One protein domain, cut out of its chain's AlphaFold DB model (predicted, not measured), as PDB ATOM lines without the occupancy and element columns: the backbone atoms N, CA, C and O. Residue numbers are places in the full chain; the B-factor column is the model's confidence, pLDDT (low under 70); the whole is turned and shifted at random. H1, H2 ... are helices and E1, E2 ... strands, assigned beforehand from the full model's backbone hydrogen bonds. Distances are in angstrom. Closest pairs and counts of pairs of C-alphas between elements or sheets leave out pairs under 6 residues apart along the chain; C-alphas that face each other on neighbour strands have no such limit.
ATOM      1  N   LEU A   5      62.269 158.837  -9.280       78.62
ATOM      2  CA  LEU A   5      61.587 159.174  -8.032       78.62
ATOM      3  C   LEU A   5      60.083 159.149  -8.284       78.62
ATOM      4  O   LEU A   5      59.604 159.866  -9.160       78.62
ATOM      5  N   TYR A   6      59.365 158.332  -7.517       82.06
ATOM      6  CA  TYR A   6      57.913 158.193  -7.583       82.06
ATOM      7  C   TYR A   6      57.273 158.762  -6.329       82.06
ATOM      8  O   TYR A   6      57.585 158.327  -5.220       82.06
ATOM      9  N   LEU A   7      56.347 159.695  -6.514       81.19
ATOM     10  CA  LEU A   7      55.500 160.199  -5.449       81.19
ATOM     11  C   LEU A   7      54.047 159.878  -5.777       81.19
ATOM     12  O   LEU A   7      53.402 160.607  -6.530       81.19
ATOM     13  N   GLY A   8      53.548 158.794  -5.193       80.75
ATOM     14  CA  GLY A   8      52.122 158.498  -5.155       80.75
ATOM     15  C   GLY A   8      51.459 159.306  -4.047       80.75
ATOM     16  O   GLY A   8      51.966 159.366  -2.926       80.75
ATOM     17  N   PHE A   9      50.335 159.932  -4.355       73.94
ATOM     18  CA  PHE A   9      49.551 160.686  -3.390       73.94
ATOM     19  C   PHE A   9      48.079 160.383  -3.670       73.94
ATOM     20  O   PHE A   9      47.650 160.470  -4.816       73.94
ATOM     21  N   LEU A  10      47.333 160.018  -2.623       77.38
ATOM     22  CA  LEU A  10      46.018 159.348  -2.603       77.38
ATOM     23  C   LEU A  10      46.097 157.829  -2.415       77.38
ATOM     24  O   LEU A  10      46.876 157.122  -3.050       77.38
ATOM     25  N   ASP A  11      45.260 157.331  -1.510       74.62
ATOM     26  CA  ASP A  11      45.118 155.909  -1.252       74.62
ATOM     27  C   ASP A  11      44.257 155.229  -2.330       74.62
ATOM     28  O   ASP A  11      43.392 155.835  -2.972       74.62
ATOM     29  N   ASN A  12      44.457 153.921  -2.482       75.62
ATOM     30  CA  ASN A  12      43.732 153.116  -3.459       75.62
ATOM     31  C   ASN A  12      42.210 153.142  -3.272       75.62
ATOM     32  O   ASN A  12      41.496 152.878  -4.234       75.62
ATOM     33  N   HIS A  13      41.688 153.381  -2.068       77.94
ATOM     34  CA  HIS A  13      40.246 153.440  -1.860       77.94
ATOM     35  C   HIS A  13      39.685 154.751  -2.416       77.94
ATOM     36  O   HIS A  13      38.715 154.716  -3.180       77.94
ATOM     37  N   THR A  14      40.304 155.884  -2.092       77.06
ATOM     38  CA  THR A  14      39.908 157.199  -2.614       77.06
ATOM     39  C   THR A  14      40.068 157.262  -4.133       77.06
ATOM     40  O   THR A  14      39.202 157.788  -4.833       77.06
ATOM     41  N   ALA A  15      41.137 156.659  -4.659       77.00
ATOM     42  CA  ALA A  15      41.500 156.753  -6.066       77.00
ATOM     43  C   ALA A  15      40.760 155.765  -7.000       77.00
ATOM     44  O   ALA A  15      40.859 155.887  -8.214       77.00
ATOM     45  N   LYS A  16      39.976 154.808  -6.479       75.25
ATOM     46  CA  LYS A  16      39.207 153.835  -7.295       75.25
ATOM     47  C   LYS A  16      37.847 154.340  -7.789       75.25
ATOM     48  O   LYS A  16      37.156 153.637  -8.530       75.25
ATOM     49  N   ALA A  17      37.422 155.531  -7.381       75.38
ATOM     50  CA  ALA A  17      36.167 156.130  -7.825       75.38
ATOM     51  C   ALA A  17      36.413 157.138  -8.957       75.38
ATOM     52  O   ALA A  17      37.434 157.816  -8.972       75.38
ATOM     53  N   LYS A  18      35.452 157.297  -9.881       83.62
ATOM     54  CA  LYS A  18      35.444 158.403 -10.867       83.62
ATOM     55  C   LYS A  18      34.985 159.719 -10.223       83.62
ATOM     56  O   LYS A  18      34.081 160.383 -10.722       83.62
ATOM     57  N   ASN A  19      35.504 160.018  -9.038       83.38
ATOM     58  CA  ASN A  19      35.136 161.190  -8.255       83.38
ATOM     59  C   ASN A  19      36.059 162.376  -8.571       83.38
ATOM     60  O   ASN A  19      37.093 162.236  -9.230       83.38
ATOM     61  N   THR A  20      35.651 163.555  -8.099       86.69
ATOM     62  CA  THR A  20      36.531 164.726  -8.058       86.69
ATOM     63  C   THR A  20      37.502 164.564  -6.896       86.69
ATOM     64  O   THR A  20      37.097 164.239  -5.780       86.69
ATOM     65  N   GLN A  21      38.777 164.774  -7.180       83.56
ATOM     66  CA  GLN A  21      39.905 164.667  -6.266       83.56
ATOM     67  C   GLN A  21      40.680 165.985  -6.297       83.56
ATOM     68  O   GLN A  21      40.442 166.830  -7.164       83.56
ATOM     69  N   GLY A  22      41.600 166.173  -5.355       82.25
ATOM     70  CA  GLY A  22      42.370 167.404  -5.292       82.25
ATOM     71  C   GLY A  22      43.724 167.254  -4.628       82.25
ATOM     72  O   GLY A  22      44.008 166.274  -3.941       82.25
ATOM     73  N   TYR A  23      44.563 168.244  -4.886       79.94
ATOM     74  CA  TYR A  23      45.913 168.380  -4.366       79.94
ATOM     75  C   TYR A  23      46.262 169.872  -4.301       79.94
ATOM     76  O   TYR A  23      45.548 170.701  -4.862       79.94
ATOM     77  N   ARG A  24      47.344 170.230  -3.607       80.94
ATOM     78  CA  ARG A  24      47.770 171.626  -3.451       80.94
ATOM     79  C   ARG A  24      49.135 171.849  -4.094       80.94
ATOM     80  O   ARG A  24      50.059 171.074  -3.859       80.94
ATOM     81  N   VAL A  25      49.257 172.918  -4.879       80.25
ATOM     82  CA  VAL A  25      50.497 173.359  -5.547       80.25
ATOM     83  C   VAL A  25      50.734 174.807  -5.170       80.25
ATOM     84  O   VAL A  25      49.882 175.634  -5.461       80.25
ATOM     85  N   ASN A  26      51.864 175.117  -4.531       82.50
ATOM     86  CA  ASN A  26      52.226 176.492  -4.148       82.50
ATOM     87  C   ASN A  26      51.068 177.255  -3.470       82.50
ATOM     88  O   ASN A  26      50.729 178.365  -3.861       82.50
ATOM     89  N   ASP A  27      50.425 176.612  -2.491       81.44
ATOM     90  CA  ASP A  27      49.261 177.125  -1.752       81.44
ATOM     91  C   ASP A  27      47.965 177.332  -2.562       81.44
ATOM     92  O   ASP A  27      46.950 177.735  -1.996       81.44
ATOM     93  N   ALA A  28      47.944 176.955  -3.843       84.44
ATOM     94  CA  ALA A  28      46.740 176.897  -4.663       84.44
ATOM     95  C   ALA A  28      46.118 175.493  -4.645       84.44
ATOM     96  O   ALA A  28      46.782 174.493  -4.944       84.44
ATOM     97  N   ASP A  29      44.826 175.423  -4.330       86.50
ATOM     98  CA  ASP A  29      44.056 174.185  -4.414       86.50
ATOM     99  C   ASP A  29      43.736 173.859  -5.874       86.50
ATOM    100  O   ASP A  29      43.241 174.691  -6.634       86.50
ATOM    101  N   GLN A  30      44.027 172.624  -6.263       84.94
ATOM    102  CA  GLN A  30      43.805 172.093  -7.598       84.94
ATOM    103  C   GLN A  30      42.852 170.910  -7.508       84.94
ATOM    104  O   GLN A  30      42.985 170.064  -6.621       84.94
ATOM    105  N   THR A  31      41.908 170.821  -8.443       86.69
ATOM    106  CA  THR A  31      40.971 169.698  -8.527       86.69
ATOM    107  C   THR A  31      41.035 169.021  -9.887       86.69
ATOM    108  O   THR A  31      41.365 169.630 -10.904       86.69
ATOM    109  N   PHE A  32      40.743 167.724  -9.903       82.38
ATOM    110  CA  PHE A  32      40.683 166.922 -11.119       82.38
ATOM    111  C   PHE A  32      39.671 165.790 -10.965       82.38
ATOM    112  O   PHE A  32      39.372 165.352  -9.855       82.38
ATOM    113  N   VAL A  33      39.139 165.302 -12.084       84.06
ATOM    114  CA  VAL A  33      38.245 164.138 -12.106       84.06
ATOM    115  C   VAL A  33      39.053 162.907 -12.493       84.06
ATOM    116  O   VAL A  33      39.766 162.927 -13.494       84.06
ATOM    117  N   ASN A  34      38.924 161.827 -11.724       81.50
ATOM    118  CA  ASN A  34      39.502 160.538 -12.096       81.50
ATOM    119  C   ASN A  34      38.792 159.969 -13.341       81.50
ATOM    120  O   ASN A  34      37.571 159.787 -13.352       81.50
ATOM    121  N   CYS A  35      39.558 159.684 -14.391       79.88
ATOM    122  CA  CYS A  35      39.049 159.376 -15.722       79.88
ATOM    123  C   CYS A  35      38.486 157.956 -15.864       79.88
ATOM    124  O   CYS A  35      37.420 157.742 -16.460       79.88
ATOM    125  N   ASP A  36      39.177 156.961 -15.320       78.38
ATOM    126  CA  ASP A  36      38.925 155.549 -15.621       78.38
ATOM    127  C   ASP A  36      38.924 154.635 -14.386       78.38
ATOM    128  O   ASP A  36      38.853 153.421 -14.545       78.38
ATOM    129  N   ARG A  37      38.877 155.199 -13.169       78.06
ATOM    130  CA  ARG A  37      38.984 154.491 -11.873       78.06
ATOM    131  C   ARG A  37      40.383 153.951 -11.583       78.06
ATOM    132  O   ARG A  37      40.547 153.155 -10.658       78.06
ATOM    133  N   ASN A  38      41.382 154.359 -12.359       79.62
ATOM    134  CA  ASN A  38      42.763 154.002 -12.098       79.62
ATOM    135  C   ASN A  38      43.216 154.668 -10.788       79.62
ATOM    136  O   ASN A  38      43.138 155.894 -10.677       79.62
ATOM    137  N   PRO A  39      43.689 153.891  -9.797       75.12
ATOM    138  CA  PRO A  39      44.095 154.452  -8.519       75.12
ATOM    139  C   PRO A  39      45.461 155.149  -8.561       75.12
ATOM    140  O   PRO A  39      45.891 155.721  -7.565       75.12
ATOM    141  N   ASN A  40      46.163 155.092  -9.694       77.44
ATOM    142  CA  ASN A  40      47.487 155.671  -9.830       77.44
ATOM    143  C   ASN A  40      47.384 157.191 -10.014       77.44
ATOM    144  O   ASN A  40      47.225 157.681 -11.134       77.44
ATOM    145  N   SER A  41      47.498 157.906  -8.894       81.31
ATOM    146  CA  SER A  41      47.727 159.349  -8.836       81.31
ATOM    147  C   SER A  41      49.154 159.623  -8.367       81.31
ATOM    148  O   SER A  41      49.496 159.355  -7.214       81.31
ATOM    149  N   TYR A  42      50.013 160.083  -9.276       83.69
ATOM    150  CA  TYR A  42      51.439 160.209  -9.017       83.69
ATOM    151  C   TYR A  42      52.147 161.300  -9.817       83.69
ATOM    152  O   TYR A  42      51.693 161.751 -10.873       83.69
ATOM    153  N   LEU A  43      53.311 161.671  -9.289       83.12
ATOM    154  CA  LEU A  43      54.349 162.440  -9.961       83.12
ATOM    155  C   LEU A  43      55.596 161.563 -10.082       83.12
ATOM    156  O   LEU A  43      56.011 160.947  -9.097       83.12
ATOM    157  N   THR A  44      56.211 161.543 -11.263       82.56
ATOM    158  CA  THR A  44      57.457 160.810 -11.501       82.56
ATOM    159  C   THR A  44      58.528 161.725 -12.076       82.56
ATOM    160  O   THR A  44      58.330 162.367 -13.107       82.56
ATOM    161  N   PHE A  45      59.696 161.740 -11.433       81.44
ATOM    162  CA  PHE A  45      60.888 162.443 -11.905       81.44
ATOM    163  C   PHE A  45      61.899 161.422 -12.408       81.44
ATOM    164  O   PHE A  45      62.407 160.599 -11.641       81.44
ATOM    165  N   TYR A  46      62.196 161.470 -13.703       78.44
ATOM    166  CA  TYR A  46      63.056 160.481 -14.338       78.44
ATOM    167  C   TYR A  46      64.502 160.955 -14.407       78.44
ATOM    168  O   TYR A  46      64.801 162.029 -14.944       78.44
ATOM    169  N   PHE A  47      65.407 160.097 -13.939       76.38
ATOM    170  CA  PHE A  47      66.834 160.285 -14.133       76.38
ATOM    171  C   PHE A  47      67.192 159.976 -15.592       76.38
ATOM    172  O   PHE A  47      67.013 158.852 -16.070       76.38
ATOM    173  N   ASN A  48      67.690 160.978 -16.319       73.00
ATOM    174  CA  ASN A  48      68.041 160.846 -17.735       73.00
ATOM    175  C   ASN A  48      69.404 161.487 -18.051       73.00
ATOM    176  O   ASN A  48      69.475 162.466 -18.794       73.00
ATOM    177  N   PRO A  49      70.506 160.926 -17.525       71.94
ATOM    178  CA  PRO A  49      71.844 161.508 -17.663       71.94
ATOM    179  C   PRO A  49      72.375 161.479 -19.102       71.94
ATOM    180  O   PRO A  49      73.341 162.161 -19.420       71.94
ATOM    181  N   LYS A  50      71.768 160.662 -19.970       74.88
ATOM    182  CA  LYS A  50      72.123 160.546 -21.392       74.88
ATOM    183  C   LYS A  50      71.260 161.437 -22.290       74.88
ATOM    184  O   LYS A  50      71.422 161.385 -23.502       74.88
ATOM    185  N   SER A  51      70.332 162.210 -21.717       71.12
ATOM    186  CA  SER A  51      69.413 163.095 -22.446       71.12
ATOM    187  C   SER A  51      68.625 162.401 -23.563       71.12
ATOM    188  O   SER A  51      68.290 163.007 -24.578       71.12
ATOM    189  N   ASN A  52      68.305 161.118 -23.386       73.38
ATOM    190  CA  ASN A  52      67.526 160.377 -24.370       73.38
ATOM    191  C   ASN A  52      66.068 160.828 -24.324       73.38
ATOM    192  O   ASN A  52      65.488 160.942 -23.245       73.38
ATOM    193  N   LEU A  53      65.434 161.022 -25.477       68.75
ATOM    194  CA  LEU A  53      63.991 161.238 -25.489       68.75
ATOM    195  C   LEU A  53      63.271 160.000 -24.918       68.75
ATOM    196  O   LEU A  53      63.735 158.871 -25.121       68.75
ATOM    197  N   PRO A  54      62.141 160.178 -24.212       64.56
ATOM    198  CA  PRO A  54      61.324 159.056 -23.757       64.56
ATOM    199  C   PRO A  54      60.900 158.198 -24.945       64.56
ATOM    200  O   PRO A  54      60.812 158.689 -26.063       64.56
ATOM    201  N   VAL A  55      60.601 156.919 -24.727       61.59
ATOM    202  CA  VAL A  55      60.164 156.011 -25.799       61.59
ATOM    203  C   VAL A  55      58.664 155.745 -25.649       61.59
ATOM    204  O   VAL A  55      58.180 155.527 -24.543       61.59
ATOM    205  N   GLY A  56      57.911 155.770 -26.752       60.72
ATOM    206  CA  GLY A  56      56.502 155.353 -26.788       60.72
ATOM    207  C   GLY A  56      55.480 156.484 -26.643       60.72
ATOM    208  O   GLY A  56      54.806 156.818 -27.616       60.72
ATOM    209  N   TYR A  57      55.347 157.074 -25.453       54.66
ATOM    210  CA  TYR A  57      54.206 157.953 -25.142       54.66
ATOM    211  C   TYR A  57      54.411 159.446 -25.447       54.66
ATOM    212  O   TYR A  57      53.430 160.165 -25.637       54.66
ATOM    213  N   TYR A  58      55.656 159.905 -25.602       54.59
ATOM    214  CA  TYR A  58      55.968 161.319 -25.876       54.59
ATOM    215  C   TYR A  58      55.394 161.857 -27.198       54.59
ATOM    216  O   TYR A  58      55.285 163.065 -27.370       54.59
ATOM    217  N   ARG A  59      55.037 160.976 -28.148       52.38
ATOM    218  CA  ARG A  59      54.428 161.360 -29.435       52.38
ATOM    219  C   ARG A  59      52.896 161.319 -29.436       52.38
ATOM    220  O   ARG A  59      52.307 161.699 -30.441       52.38
ATOM    221  N   LYS A  60      52.254 160.798 -28.382       51.38
ATOM    222  CA  LYS A  60      50.832 160.403 -28.420       51.38
ATOM    223  C   LYS A  60      49.919 161.092 -27.408       51.38
ATOM    224  O   LYS A  60      48.709 160.974 -27.561       51.38
ATOM    225  N   CYS A  61      50.443 161.755 -26.384       54.00
ATOM    226  CA  CYS A  61      49.619 162.216 -25.267       54.00
ATOM    227  C   CYS A  61      49.673 163.739 -25.102       54.00
ATOM    228  O   CYS A  61      50.718 164.370 -25.246       54.00
ATOM    229  N   CYS A  62      48.486 164.298 -24.873       59.75
ATOM    230  CA  CYS A  62      48.147 165.697 -25.052       59.75
ATOM    231  C   CYS A  62      48.368 166.485 -23.764       59.75
ATOM    232  O   CYS A  62      48.020 166.021 -22.682       59.75
ATOM    233  N   TYR A  63      48.848 167.714 -23.903       64.62
ATOM    234  CA  TYR A  63      48.703 168.743 -22.882       64.62
ATOM    235  C   TYR A  63      47.255 168.778 -22.368       64.62
ATOM    236  O   TYR A  63      46.333 169.090 -23.124       64.62
ATOM    237  N   THR A  64      47.042 168.402 -21.107       73.31
ATOM    238  CA  THR A  64      45.701 168.364 -20.509       73.31
ATOM    239  C   THR A  64      45.434 169.636 -19.701       73.31
ATOM    240  O   THR A  64      46.381 170.257 -19.210       73.31
ATOM    241  N   PRO A  65      44.160 170.021 -19.485       75.75
ATOM    242  CA  PRO A  65      43.818 171.107 -18.565       75.75
ATOM    243  C   PRO A  65      44.439 170.928 -17.174       75.75
ATOM    244  O   PRO A  65      44.860 171.900 -16.568       75.75
ATOM    245  N   LEU A  66      44.574 169.682 -16.712       76.94
ATOM    246  CA  LEU A  66      45.225 169.353 -15.447       76.94
ATOM    247  C   LEU A  66      46.708 169.747 -15.416       76.94
ATOM    248  O   LEU A  66      47.188 170.311 -14.437       76.94
ATOM    249  N   MET A  67      47.440 169.446 -16.491       76.00
ATOM    250  CA  MET A  67      48.834 169.871 -16.616       76.00
ATOM    251  C   MET A  67      48.925 171.393 -16.688       76.00
ATOM    252  O   MET A  67      49.799 171.981 -16.063       76.00
ATOM    253  N   LYS A  68      48.004 172.034 -17.418       77.56
ATOM    254  CA  LYS A  68      47.947 173.491 -17.521       77.56
ATOM    255  C   LYS A  68      47.798 174.152 -16.156       77.56
ATOM    256  O   LYS A  68      48.595 175.019 -15.834       77.56
ATOM    257  N   THR A  69      46.827 173.730 -15.350       79.62
ATOM    258  CA  THR A  69      46.592 174.377 -14.055       79.62
ATOM    259  C   THR A  69      47.757 174.179 -13.088       79.62
ATOM    260  O   THR A  69      48.079 175.092 -12.333       79.62
ATOM    261  N   TRP A  70      48.439 173.029 -13.150       79.75
ATOM    262  CA  TRP A  70      49.681 172.806 -12.405       79.75
ATOM    263  C   TRP A  70      50.774 173.808 -12.795       79.75
ATOM    264  O   TRP A  70      51.429 174.383 -11.928       79.75
ATOM    265  N   LEU A  71      50.951 174.030 -14.098       78.56
ATOM    266  CA  LEU A  71      51.957 174.941 -14.642       78.56
ATOM    267  C   LEU A  71      51.637 176.406 -14.365       78.56
ATOM    268  O   LEU A  71      52.535 177.154 -13.991       78.56
ATOM    269  N   ASP A  72      50.370 176.794 -14.502       81.75
ATOM    270  CA  ASP A  72      49.895 178.150 -14.217       81.75
ATOM    271  C   ASP A  72      50.075 178.502 -12.725       81.75
ATOM    272  O   ASP A  72      50.286 179.663 -12.383       81.75
ATOM    273  N   ALA A  73      50.038 177.504 -11.833       84.25
ATOM    274  CA  ALA A  73      50.337 177.654 -10.407       84.25
ATOM    275  C   ALA A  73      51.840 177.546 -10.074       84.25
ATOM    276  O   ALA A  73      52.229 177.663  -8.908       84.25
ATOM    277  N   GLY A  74      52.693 177.279 -11.064       79.69
ATOM    278  CA  GLY A  74      54.135 177.164 -10.892       79.69
ATOM    279  C   GLY A  74      54.765 178.483 -10.444       79.69
ATOM    280  O   GLY A  74      54.400 179.558 -10.911       79.69
ATOM    281  N   VAL A  75      55.750 178.399  -9.549       82.62
ATOM    282  CA  VAL A  75      56.555 179.550  -9.121       82.62
ATOM    283  C   VAL A  75      58.023 179.317  -9.470       82.62
ATOM    284  O   VAL A  75      58.459 178.159  -9.503       82.62
ATOM    285  N   PRO A  76      58.810 180.382  -9.710       82.00
ATOM    286  CA  PRO A  76      60.244 180.249  -9.906       82.00
ATOM    287  C   PRO A  76      60.906 179.527  -8.730       82.00
ATOM    288  O   PRO A  76      60.669 179.846  -7.563       82.00
ATOM    289  N   VAL A  77      61.762 178.560  -9.046       78.94
ATOM    290  CA  VAL A  77      62.594 177.872  -8.057       78.94
ATOM    291  C   VAL A  77      63.891 178.653  -7.901       78.94
ATOM    292  O   VAL A  77      64.520 178.997  -8.902       78.94
ATOM    293  N   ASP A  78      64.296 178.888  -6.652       83.25
ATOM    294  CA  ASP A  78      65.595 179.470  -6.300       83.25
ATOM    295  C   ASP A  78      66.725 178.800  -7.113       83.25
ATOM    296  O   ASP A  78      66.925 177.586  -6.968       83.25
ATOM    297  N   PRO A  79      67.468 179.551  -7.954       82.56
ATOM    298  CA  PRO A  79      68.556 179.013  -8.766       82.56
ATOM    299  C   PRO A  79      69.596 178.227  -7.965       82.56
ATOM    300  O   PRO A  79      70.130 177.243  -8.468       82.56
ATOM    301  N   ALA A  80      69.844 178.596  -6.703       84.69
ATOM    302  CA  ALA A  80      70.792 177.892  -5.841       84.69
ATOM    303  C   ALA A  80      70.313 176.487  -5.429       84.69
ATOM    304  O   ALA A  80      71.108 175.663  -4.982       84.69
ATOM    305  N   ARG A  81      69.012 176.206  -5.573       79.25
ATOM    306  CA  ARG A  81      68.376 174.913  -5.270       79.25
ATOM    307  C   ARG A  81      68.084 174.090  -6.520       79.25
ATOM    308  O   ARG A  81      67.574 172.976  -6.406       79.25
ATOM    309  N   GLN A  82      68.363 174.631  -7.705       79.06
ATOM    310  CA  GLN A  82      68.161 173.912  -8.952       79.06
ATOM    311  C   GLN A  82      69.169 172.770  -9.060       79.06
ATOM    312  O   GLN A  82      70.370 172.934  -8.844       79.06
ATOM    313  N   LEU A  83      68.666 171.595  -9.420       75.12
ATOM    314  CA  LEU A  83      69.529 170.469  -9.737       75.12
ATOM    315  C   LEU A  83      70.201 170.720 -11.097       75.12
ATOM    316  O   LEU A  83      69.568 171.293 -11.989       75.12
ATOM    317  N   PRO A  84      71.462 170.295 -11.298       74.50
ATOM    318  CA  PRO A  84      72.130 170.468 -12.583       74.50
ATOM    319  C   PRO A  84      71.344 169.802 -13.719       74.50
ATOM    320  O   PRO A  84      70.755 168.736 -13.525       74.50
ATOM    321  N   LYS A  85      71.412 170.367 -14.935       69.44
ATOM    322  CA  LYS A  85      70.720 169.851 -16.140       69.44
ATOM    323  C   LYS A  85      70.975 168.361 -16.428       69.44
ATOM    324  O   LYS A  85      70.192 167.733 -17.129       69.44
ATOM    325  N   SER A  86      72.052 167.788 -15.892       66.81
ATOM    326  CA  SER A  86      72.401 166.370 -16.019       66.81
ATOM    327  C   SER A  86      71.546 165.419 -15.170       66.81
ATOM    328  O   SER A  86      71.617 164.210 -15.381       66.81
ATOM    329  N   TYR A  87      70.785 165.918 -14.190       65.06
ATOM    330  CA  TYR A  87      70.083 165.071 -13.221       65.06
ATOM    331  C   TYR A  87      68.631 164.763 -13.603       65.06
ATOM    332  O   TYR A  87      68.177 163.651 -13.354       65.06
ATOM    333  N   PHE A  88      67.899 165.669 -14.253       67.44
ATOM    334  CA  PHE A  88      66.491 165.434 -14.598       67.44
ATOM    335  C   PHE A  88      66.138 166.092 -15.925       67.44
ATOM    336  O   PHE A  88      66.356 167.284 -16.107       67.44
ATOM    337  N   LEU A  89      65.573 165.310 -16.846       67.62
ATOM    338  CA  LEU A  89      65.137 165.816 -18.154       67.62
ATOM    339  C   LEU A  89      63.634 165.640 -18.383       67.62
ATOM    340  O   LEU A  89      63.092 166.151 -19.360       67.62
ATOM    341  N   HIS A  90      62.973 164.858 -17.528       74.19
ATOM    342  CA  HIS A  90      61.617 164.418 -17.784       74.19
ATOM    343  C   HIS A  90      60.809 164.280 -16.501       74.19
ATOM    344  O   HIS A  90      61.251 163.677 -15.518       74.19
ATOM    345  N   PHE A  91      59.599 164.813 -16.573       77.12
ATOM    346  CA  PHE A  91      58.602 164.771 -15.527       77.12
ATOM    347  C   PHE A  91      57.314 164.179 -16.092       77.12
ATOM    348  O   PHE A  91      56.886 164.508 -17.199       77.12
ATOM    349  N   GLU A  92      56.689 163.314 -15.316       80.50
ATOM    350  CA  GLU A  92      55.391 162.739 -15.625       80.50
ATOM    351  C   GLU A  92      54.430 163.033 -14.484       80.50
ATOM    352  O   GLU A  92      54.774 162.885 -13.310       80.50
ATOM    353  N   MET A  93      53.211 163.412 -14.848       81.00
ATOM    354  CA  MET A  93      52.101 163.529 -13.918       81.00
ATOM    355  C   MET A  93      50.926 162.713 -14.430       81.00
ATOM    356  O   MET A  93      50.508 162.856 -15.577       81.00
ATOM    357  N   HIS A  94      50.373 161.866 -13.575       81.38
ATOM    358  CA  HIS A  94      49.212 161.042 -13.890       81.38
ATOM    359  C   HIS A  94      48.292 161.039 -12.696       81.38
ATOM    360  O   HIS A  94      48.660 160.469 -11.680       81.38
ATOM    361  N   PHE A  95      47.118 161.652 -12.808       80.50
ATOM    362  CA  PHE A  95      46.121 161.676 -11.751       80.50
ATOM    363  C   PHE A  95      44.839 160.978 -12.205       80.50
ATOM    364  O   PHE A  95      44.162 161.400 -13.144       80.50
ATOM    365  N   GLY A  96      44.510 159.874 -11.537       72.00
ATOM    366  CA  GLY A  96      43.298 159.113 -11.816       72.00
ATOM    367  C   GLY A  96      43.190 158.607 -13.258       72.00
ATOM    368  O   GLY A  96      42.130 158.719 -13.869       72.00
ATOM    369  N   GLY A  97      44.304 158.143 -13.835       74.31
ATOM    370  CA  GLY A  97      44.365 157.605 -15.204       74.31
ATOM    371  C   GLY A  97      44.431 158.646 -16.325       74.31
ATOM    372  O   GLY A  97      44.771 158.297 -17.453       74.31
ATOM    373  N   CYS A  98      44.204 159.924 -16.018       75.31
ATOM    374  CA  CYS A  98      44.478 161.038 -16.920       75.31
ATOM    375  C   CYS A  98      45.748 161.769 -16.508       75.31
ATOM    376  O   CYS A  98      46.072 161.882 -15.333       75.31
ATOM    377  N   GLY A  99      46.494 162.277 -17.475       73.50
ATOM    378  CA  GLY A  99      47.765 162.916 -17.190       73.50
ATOM    379  C   GLY A  99      48.540 163.208 -18.450       73.50
ATOM    380  O   GLY A  99      47.984 163.209 -19.551       73.50
ATOM    381  N   GLY A 100      49.826 163.445 -18.266       73.19
ATOM    382  CA  GLY A 100      50.749 163.548 -19.367       73.19
ATOM    383  C   GLY A 100      52.172 163.839 -18.936       73.19
ATOM    384  O   GLY A 100      52.531 163.878 -17.755       73.19
ATOM    385  N   TYR A 101      52.989 164.036 -19.958       71.25
ATOM    386  CA  TYR A 101      54.426 164.179 -19.843       71.25
ATOM    387  C   TYR A 101      54.827 165.636 -20.018       71.25
ATOM    388  O   TYR A 101      54.504 166.235 -21.045       71.25
ATOM    389  N   ALA A 102      55.574 166.191 -19.062       69.06
ATOM    390  CA  ALA A 102      56.288 167.442 -19.272       69.06
ATOM    391  C   ALA A 102      57.724 167.158 -19.703       69.06
ATOM    392  O   ALA A 102      58.555 166.659 -18.941       69.06
ATOM    393  N   ILE A 103      57.984 167.458 -20.974       66.81
ATOM    394  CA  ILE A 103      59.247 167.193 -21.652       66.81
ATOM    395  C   ILE A 103      59.741 168.510 -22.224       66.81
ATOM    396  O   ILE A 103      59.022 169.165 -22.982       66.81
ATOM    397  N   ASN A 104      60.976 168.869 -21.890       60.16
ATOM    398  CA  ASN A 104      61.640 170.004 -22.511       60.16
ATOM    399  C   ASN A 104      61.728 169.776 -24.037       60.16
ATOM    400  O   ASN A 104      62.107 168.690 -24.484       60.16
TER     401      ASN A 104
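What this domain is: This is residues 5 to 104 of the 123 residues of an uncharacterized protein of Crassostrea gigas (UniProt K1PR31). A four-stranded antiparallel sheet, E1 E4 E5 E6 in order, has one helix, H2, over one face; a long hairpin, E2 and E3, rises beside H2 near one end of the sheet, and the loop of residues 76 to 84 sticks out. The printed part has 100 residues, with elements in the order E1 H1 E2 E3 E4 H2 E5 E6. The class is mixed, helices and strands, with 45 residues in named elements. It is compact, with a radius of gyration of the C-alphas of 14.4 A and spans of 39 by 33 by 22 A.

How they stand to each other: Edge strand E1, residues 5 to 8, is antiparallel to E4, residues 42 to 46, with N 5 and O 45 2.9 A apart. H1, residues 12 to 15, is not on this sheet. E2, residues 20 to 25, and E3, residues 28 to 33, form a hairpin, with N 25 and O 28 2.9 A apart. H2, residues 65 to 72, is nearest to E3 at the C-alphas of Phe 32 and Leu 66, 6.7 A. E5, residues 90 to 95, is antiparallel to E4, with N 44 and O 92 2.8 A apart, and forms a hairpin with E6, residues 98 to 103, with N 95 and O 98 2.7 A apart. H2 is on the sheet at a height of 10.2 A, only just over E6 alone, with 2 C-alphas falling on E5; it runs slantwise to the strands, at 33 degrees to E6 on the local plane. Every O i to N i+4 pair of H2 is within hydrogen-bond range; H1 is too short for such a pair, and its one O i to N i+3 pair is not within range.

Where its parts are: E1 begins at C-alpha 5, (61.587, 159.174, -8.032). E2 is 16.6 A long and E3 17.0 A. H2 measures 10.3 A from C-alpha 65 at (43.818, 171.107, -18.565). E4 is 12.8 A long and E5 16.9 A; E6, 16.7 A, ends at C-alpha 103, (59.247, 167.193, -21.652).

The domain as a whole: The printed part has no cut; its farthest C-alphas, of Ala 17 and Ala 80, are 40.9 A apart. The links E4 to H2 and H2 to E5 are long. Mean pLDDT of the printed part is 75.8, and residues 53 to 63, 85 to 89 and 102 to 104 are under 70.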